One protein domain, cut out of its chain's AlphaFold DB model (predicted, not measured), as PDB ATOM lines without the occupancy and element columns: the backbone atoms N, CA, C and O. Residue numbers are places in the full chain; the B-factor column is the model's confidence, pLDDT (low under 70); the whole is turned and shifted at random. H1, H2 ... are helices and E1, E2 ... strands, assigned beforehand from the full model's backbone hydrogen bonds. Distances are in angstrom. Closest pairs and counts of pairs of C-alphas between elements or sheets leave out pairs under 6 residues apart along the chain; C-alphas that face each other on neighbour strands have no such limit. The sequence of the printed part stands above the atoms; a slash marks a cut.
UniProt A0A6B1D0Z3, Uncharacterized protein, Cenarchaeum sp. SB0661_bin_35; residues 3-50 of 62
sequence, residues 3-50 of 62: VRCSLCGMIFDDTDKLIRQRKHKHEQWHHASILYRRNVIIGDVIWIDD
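What this domain is: This is residues 3 to 50 of the 62 residues of an uncharacterized protein of Cenarchaeum sp. SB0661_bin_35 (UniProt A0A6B1D0Z3). A small sheet of three short strands sits at one end of this elongated domain, with a single helix, H1, over one of its faces; H1 runs along the strands and on past them. From the far end of H1 a long loop, residues 32 to 46, swings out and folds back to the sheet, where it leads into E3. The printed part has 48 residues, in chain order E1, E2, H1, E3; the sheet's order is E2, E1, E3, all antiparallel. The class is mixed, helices and strands, with under half of the residues, 22, in named elements. The whole is only just compact, close to loose, with a radius of gyration of the C-alphas of 11.0 A and spans of 33 by 18 by 14 A.

Where its parts are: Find C-alpha 3 at (-39.420, -39.791, 3.779); here E1 begins, residues 3 to 5, 6.9 A from first to last C-alpha. E2, residues 11 to 13, covers 6.8 A. Look next at C-alpha 19 at (-47.144, -34.917, 7.859), where H1, residues 19 to 31, begins its 18.1 A. E3, residues 47 to 49, is 6.6 A long and ends at C-alpha 49, at (-38.679, -42.751, 0.598).

How they stand to each other: Begin at E1, the inner strand. E1 and E2 form a hairpin, their directions 147 degrees apart; N 3 and O 12 are within hydrogen-bond range at 2.8 A, as are N 12 and O 3 at 2.8 A. On the sheet's other edge, E3 is antiparallel to E1 at 145 degrees, with N 4 and O 48 at 2.8 A and N 48 and O 4 at 2.9 A. H1 is on the sheet at a height of 10.1 A, giving two layers, a helix on one face of a sheet. It lies over E1 and only just over E2, on which 3 of its C-alphas fall. It runs along the strands, at 9 degrees to E1 on the local plane. H1 and E1 are near each other, with 5 pairs of C-alphas within 10 A. The closest C-alphas of E2 and H1 are those of Asp 13 and Ile 19, 6.8 A apart. E2, H1 and E3 form a split strand-helix-strand unit, two strands running the same way with E1 between them, and its crossover is right-handed. In H1 every O i to N i+4 pair is within hydrogen-bond range.

The domain as a whole: The two C-alphas farthest apart, those of Thr 15 and Leu 35, are 32.9 A from each other, while those of Val 3 and Asp 50 are 5.2 A apart. The printed part has no cut. The links E1 to E2 and E2 to H1 are tight, and H1 to E3, 15 residues, is long. In the B-factor column the mean pLDDT of the printed part is 79.8; residues 33 to 40 of this model are under 70.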
ATOM      1  N   VAL A   3     -39.900 -40.477   4.979       86.12
ATOM      2  CA  VAL A   3     -39.420 -39.791   3.779       86.12
ATOM      3  C   VAL A   3     -38.408 -38.721   4.138       86.12
ATOM      4  O   VAL A   3     -38.496 -38.082   5.185       86.12
ATOM      5  N   ARG A   4     -37.449 -38.503   3.251       88.19
ATOM      6  CA  ARG A   4     -36.333 -37.588   3.436       88.19
ATOM      7  C   ARG A   4     -36.390 -36.451   2.427       88.19
ATOM      8  O   ARG A   4     -36.594 -36.686   1.238       88.19
ATOM      9  N   CYS A   5     -36.142 -35.231   2.888       89.19
ATOM     10  CA  CYS A   5     -35.923 -34.083   2.013       89.19
ATOM     11  C   CYS A   5     -34.583 -34.223   1.267       89.19
ATOM     12  O   CYS A   5     -33.538 -34.421   1.893       89.19
ATOM     13  N   SER A   6     -34.590 -34.095  -0.063       87.81
ATOM     14  CA  SER A   6     -33.378 -34.131  -0.896       87.81
ATOM     15  C   SER A   6     -32.399 -32.987  -0.619       87.81
ATOM     16  O   SER A   6     -31.199 -33.159  -0.821       87.81
ATOM     17  N   LEU A   7     -32.896 -31.839  -0.152       87.19
ATOM     18  CA  LEU A   7     -32.104 -30.624   0.032       87.19
ATOM     19  C   LEU A   7     -31.369 -30.605   1.373       87.19
ATOM     20  O   LEU A   7     -30.164 -30.385   1.409       87.19
ATOM     21  N   CYS A   8     -32.080 -30.836   2.479       86.81
ATOM     22  CA  CYS A   8     -31.511 -30.743   3.828       86.81
ATOM     23  C   CYS A   8     -31.366 -32.089   4.552       86.81
ATOM     24  O   CYS A   8     -30.852 -32.127   5.668       86.81
ATOM     25  N   GLY A   9     -31.833 -33.191   3.959       86.69
ATOM     26  CA  GLY A   9     -31.761 -34.517   4.574       86.69
ATOM     27  C   GLY A   9     -32.718 -34.730   5.752       86.69
ATOM     28  O   GLY A   9     -32.638 -35.769   6.400       86.69
ATOM     29  N   MET A  10     -33.615 -33.781   6.041       87.00
ATOM     30  CA  MET A  10     -34.580 -33.898   7.138       87.00
ATOM     31  C   MET A  10     -35.568 -35.039   6.874       87.00
ATOM     32  O   MET A  10     -36.098 -35.156   5.768       87.00
ATOM     33  N   ILE A  11     -35.801 -35.871   7.891       87.50
ATOM     34  CA  ILE A  11     -36.660 -37.058   7.820       87.50
ATOM     35  C   ILE A  11     -38.024 -36.742   8.433       87.50
ATOM     36  O   ILE A  11     -38.127 -36.098   9.475       87.50
ATOM     37  N   PHE A  12     -39.068 -37.209   7.764       85.62
ATOM     38  CA  PHE A  12     -40.467 -36.992   8.084       85.62
ATOM     39  C   PHE A  12     -41.175 -38.345   8.129       85.62
ATOM     40  O   PHE A  12     -41.049 -39.137   7.198       85.62
ATOM     41  N   ASP A  13     -41.927 -38.603   9.196       84.31
ATOM     42  CA  ASP A  13     -42.727 -39.823   9.319       84.31
ATOM     43  C   ASP A  13     -44.043 -39.681   8.539       84.31
ATOM     44  O   ASP A  13     -44.937 -38.930   8.930       84.31
ATOM     45  N   ASP A  14     -44.158 -40.401   7.423       75.62
ATOM     46  CA  ASP A  14     -45.307 -40.367   6.512       75.62
ATOM     47  C   ASP A  14     -46.545 -41.106   7.053       75.62
ATOM     48  O   ASP A  14     -47.581 -41.155   6.394       75.62
ATOM     49  N   THR A  15     -46.460 -41.711   8.245       76.81
ATOM     50  CA  THR A  15     -47.620 -42.330   8.913       76.81
ATOM     51  C   THR A  15     -48.453 -41.323   9.707       76.81
ATOM     52  O   THR A  15     -49.609 -41.597  10.039       76.81
ATOM     53  N   ASP A  16     -47.902 -40.137   9.979       75.12
ATOM     54  CA  ASP A  16     -48.585 -39.078  10.713       75.12
ATOM     55  C   ASP A  16     -49.555 -38.321   9.787       75.12
ATOM     56  O   ASP A  16     -49.173 -37.761   8.759       75.12
ATOM     57  N   LYS A  17     -50.836 -38.226  10.164       71.19
ATOM     58  CA  LYS A  17     -51.848 -37.467   9.402       71.19
ATOM     59  C   LYS A  17     -51.503 -35.974   9.273       71.19
ATOM     60  O   LYS A  17     -51.996 -35.307   8.363       71.19
ATOM     61  N   LEU A  18     -50.646 -35.443  10.148       75.19
ATOM     62  CA  LEU A  18     -50.153 -34.065  10.112       75.19
ATOM     63  C   LEU A  18     -48.938 -33.887   9.188       75.19
ATOM     64  O   LEU A  18     -48.515 -32.750   8.941       75.19
ATOM     65  N   ILE A  19     -48.380 -34.971   8.638       81.88
ATOM     66  CA  ILE A  19     -47.144 -34.917   7.859       81.88
ATOM     67  C   ILE A  19     -47.293 -34.113   6.575       81.88
ATOM     68  O   ILE A  19     -46.391 -33.364   6.213       81.88
ATOM     69  N   ARG A  20     -48.461 -34.176   5.925       82.50
ATOM     70  CA  ARG A  20     -48.725 -33.448   4.679       82.50
ATOM     71  C   ARG A  20     -48.603 -31.936   4.876       82.50
ATOM     72  O   ARG A  20     -48.005 -31.257   4.048       82.50
ATOM     73  N   GLN A  21     -49.107 -31.412   5.996       86.00
ATOM     74  CA  GLN A  21     -48.971 -29.990   6.325       86.00
ATOM     75  C   GLN A  21     -47.530 -29.621   6.695       86.00
ATOM     76  O   GLN A  21     -47.065 -28.540   6.337       86.00
ATOM     77  N   ARG A  22     -46.810 -30.508   7.396       86.50
ATOM     78  CA  ARG A  22     -45.394 -30.292   7.739       86.50
ATOM     79  C   ARG A  22     -44.502 -30.280   6.497       86.50
ATOM     80  O   ARG A  22     -43.694 -29.366   6.372       86.50
ATOM     81  N   LYS A  23     -44.699 -31.222   5.567       87.44
ATOM     82  CA  LYS A  23     -44.023 -31.270   4.260       87.44
ATOM     83  C   LYS A  23     -44.281 -29.997   3.466       87.44
ATOM     84  O   LYS A  23     -43.333 -29.354   3.042       87.44
ATOM     85  N   HIS A  24     -45.540 -29.567   3.390       87.38
ATOM     86  CA  HIS A  24     -45.893 -28.344   2.674       87.38
ATOM     87  C   HIS A  24     -45.234 -27.089   3.268       87.38
ATOM     88  O   HIS A  24     -44.678 -26.267   2.547       87.38
ATOM     89  N   LYS A  25     -45.226 -26.947   4.600       87.94
ATOM     90  CA  LYS A  25     -44.503 -25.848   5.266       87.94
ATOM     91  C   LYS A  25     -42.990 -25.932   5.051       87.94
ATOM     92  O   LYS A  25     -42.326 -24.904   4.977       87.94
ATOM     93  N   HIS A  26     -42.442 -27.140   4.970       88.81
ATOM     94  CA  HIS A  26     -41.023 -27.368   4.719       88.81
ATOM     95  C   HIS A  26     -40.622 -27.014   3.279       88.81
ATOM     96  O   HIS A  26     -39.604 -26.363   3.073       88.81
ATOM     97  N   GLU A  27     -41.452 -27.361   2.295       88.69
ATOM     98  CA  GLU A  27     -41.315 -26.912   0.902       88.69
ATOM     99  C   GLU A  27     -41.347 -25.384   0.823       88.69
ATOM    100  O   GLU A  27     -40.452 -24.770   0.250       88.69
ATOM    101  N   GLN A  28     -42.319 -24.752   1.491       87.94
ATOM    102  CA  GLN A  28     -42.389 -23.293   1.580       87.94
ATOM    103  C   GLN A  28     -41.147 -22.688   2.239       87.94
ATOM    104  O   GLN A  28     -40.713 -21.619   1.830       87.94
ATOM    105  N   TRP A  29     -40.552 -23.350   3.233       85.88
ATOM    106  CA  TRP A  29     -39.306 -22.895   3.848       85.88
ATOM    107  C   TRP A  29     -38.122 -22.943   2.873       85.88
ATOM    108  O   TRP A  29     -37.314 -22.018   2.863       85.88
ATOM    109  N   HIS A  30     -38.056 -23.972   2.025       85.88
ATOM    110  CA  HIS A  30     -37.064 -24.085   0.956       85.88
ATOM    111  C   HIS A  30     -37.318 -23.121  -0.213       85.88
ATOM    112  O   HIS A  30     -36.367 -22.726  -0.879       85.88
ATOM    113  N   HIS A  31     -38.570 -22.719  -0.448       81.56
ATOM    114  CA  HIS A  31     -38.950 -21.761  -1.495       81.56
ATOM    115  C   HIS A  31     -38.958 -20.305  -1.013       81.56
ATOM    116  O   HIS A  31     -38.947 -19.383  -1.828       81.56
ATOM    117  N   ALA A  32     -38.995 -20.066   0.300       75.69
ATOM    118  CA  ALA A  32     -39.003 -18.726   0.858       75.69
ATOM    119  C   ALA A  32     -37.661 -18.045   0.566       75.69
ATOM    120  O   ALA A  32     -36.646 -18.323   1.205       75.69
ATOM    121  N   SER A  33     -37.675 -17.128  -0.405       57.75
ATOM    122  CA  SER A  33     -36.547 -16.277  -0.772       57.75
ATOM    123  C   SER A  33     -35.970 -15.557   0.448       57.75
ATOM    124  O   SER A  33     -36.508 -14.543   0.877       57.75
ATOM    125  N   ILE A  34     -34.874 -16.102   0.988       57.16
ATOM    126  CA  ILE A  34     -33.605 -15.446   1.377       57.16
ATOM    127  C   ILE A  34     -33.672 -14.259   2.359       57.16
ATOM    128  O   ILE A  34     -32.630 -13.780   2.787       57.16
ATOM    129  N   LEU A  35     -34.827 -13.773   2.813       56.69
ATOM    130  CA  LEU A  35     -34.840 -12.474   3.489       56.69
ATOM    131  C   LEU A  35     -34.206 -12.486   4.889       56.69
ATOM    132  O   LEU A  35     -33.797 -11.425   5.344       56.69
ATOM    133  N   TYR A  36     -34.063 -13.638   5.566       53.94
ATOM    134  CA  TYR A  36     -33.676 -13.612   6.989       53.94
ATOM    135  C   TYR A  36     -32.735 -14.699   7.527       53.94
ATOM    136  O   TYR A  36     -32.398 -14.641   8.710       53.94
ATOM    137  N   ARG A  37     -32.262 -15.680   6.743       57.78
ATOM    138  CA  ARG A  37     -31.369 -16.723   7.294       57.78
ATOM    139  C   ARG A  37     -30.191 -17.051   6.380       57.78
ATOM    140  O   ARG A  37     -30.354 -17.646   5.321       57.78
ATOM    141  N   ARG A  38     -28.982 -16.704   6.836       58.34
ATOM    142  CA  ARG A  38     -27.728 -17.261   6.307       58.34
ATOM    143  C   ARG A  38     -27.765 -18.789   6.507       58.34
ATOM    144  O   ARG A  38     -28.115 -19.235   7.597       58.34
ATOM    145  N   ASN A  39     -27.418 -19.557   5.470       66.88
ATOM    146  CA  ASN A  39     -27.365 -21.035   5.412       66.88
ATOM    147  C   ASN A  39     -28.681 -21.792   5.130       66.88
ATOM    148  O   ASN A  39     -28.771 -22.979   5.438       66.88
ATOM    149  N   VAL A  40     -29.693 -21.161   4.526       68.69
ATOM    150  CA  VAL A  40     -30.849 -21.914   3.997       68.69
ATOM    151  C   VAL A  40     -30.482 -22.522   2.643       68.69
ATOM    152  O   VAL A  40     -30.005 -21.821   1.754       68.69
ATOM    153  N   ILE A  41     -30.703 -23.829   2.494       74.00
ATOM    154  CA  ILE A  41     -30.624 -24.520   1.202       74.00
ATOM    155  C   ILE A  41     -31.936 -24.216   0.480       74.00
ATOM    156  O   ILE A  41     -32.987 -24.435   1.065       74.00
ATOM    157  N   ILE A  42     -31.904 -23.684  -0.738       81.00
ATOM    158  CA  ILE A  42     -33.102 -23.242  -1.476       81.00
ATOM    159  C   ILE A  42     -33.235 -24.059  -2.753       81.00
ATOM    160  O   ILE A  42     -32.233 -24.351  -3.404       81.00
ATOM    161  N   GLY A  43     -34.468 -24.414  -3.101       82.62
ATOM    162  CA  GLY A  43     -34.796 -25.148  -4.320       82.62
ATOM    163  C   GLY A  43     -36.035 -26.017  -4.155       82.62
ATOM    164  O   GLY A  43     -36.635 -26.057  -3.078       82.62
ATOM    165  N   ASP A  44     -36.381 -26.737  -5.217       84.50
ATOM    166  CA  ASP A  44     -37.486 -27.689  -5.207       84.50
ATOM    167  C   ASP A  44     -37.144 -28.926  -4.365       84.50
ATOM    168  O   ASP A  44     -36.124 -29.599  -4.563       84.50
ATOM    169  N   VAL A  45     -38.013 -29.235  -3.402       85.62
ATOM    170  CA  VAL A  45     -37.864 -30.414  -2.545       85.62
ATOM    171  C   VAL A  45     -38.309 -31.661  -3.302       85.62
ATOM    172  O   VAL A  45     -39.440 -31.750  -3.773       85.62
ATOM    173  N   ILE A  46     -37.441 -32.670  -3.339       88.44
ATOM    174  CA  ILE A  46     -37.791 -34.024  -3.770       88.44
ATOM    175  C   ILE A  46     -37.847 -34.899  -2.516       88.44
ATOM    176  O   ILE A  46     -36.862 -35.004  -1.778       88.44
ATOM    177  N   TRP A  47     -38.999 -35.520  -2.265       87.00
ATOM    178  CA  TRP A  47     -39.189 -36.446  -1.151       87.00
ATOM    179  C   TRP A  47     -38.720 -37.845  -1.549       87.00
ATOM    180  O   TRP A  47     -39.267 -38.451  -2.466       87.00
ATOM    181  N   ILE A  48     -37.697 -38.350  -0.864       87.38
ATOM    182  CA  ILE A  48     -37.130 -39.681  -1.094       87.38
ATOM    183  C   ILE A  48     -37.667 -40.615  -0.012       87.38
ATOM    184  O   ILE A  48     -37.505 -40.310   1.167       87.38
ATOM    185  N   ASP A  49     -38.286 -41.735  -0.381       84.75
ATOM    186  CA  ASP A  49     -38.679 -42.751   0.598       84.75
ATOM    187  C   ASP A  49     -37.426 -43.375   1.236       84.75
ATOM    188  O   ASP A  49     -36.507 -43.827   0.552       84.75
ATOM    189  N   ASP A  50     -37.365 -43.342   2.562       72.38
ATOM    190  CA  ASP A  50     -36.254 -43.855   3.366       72.38
ATOM    191  C   ASP A  50     -36.422 -45.359   3.664       72.38
ATOM    192  O   ASP A  50     -35.599 -45.967   4.341       72.38
TER     193      ASP A  50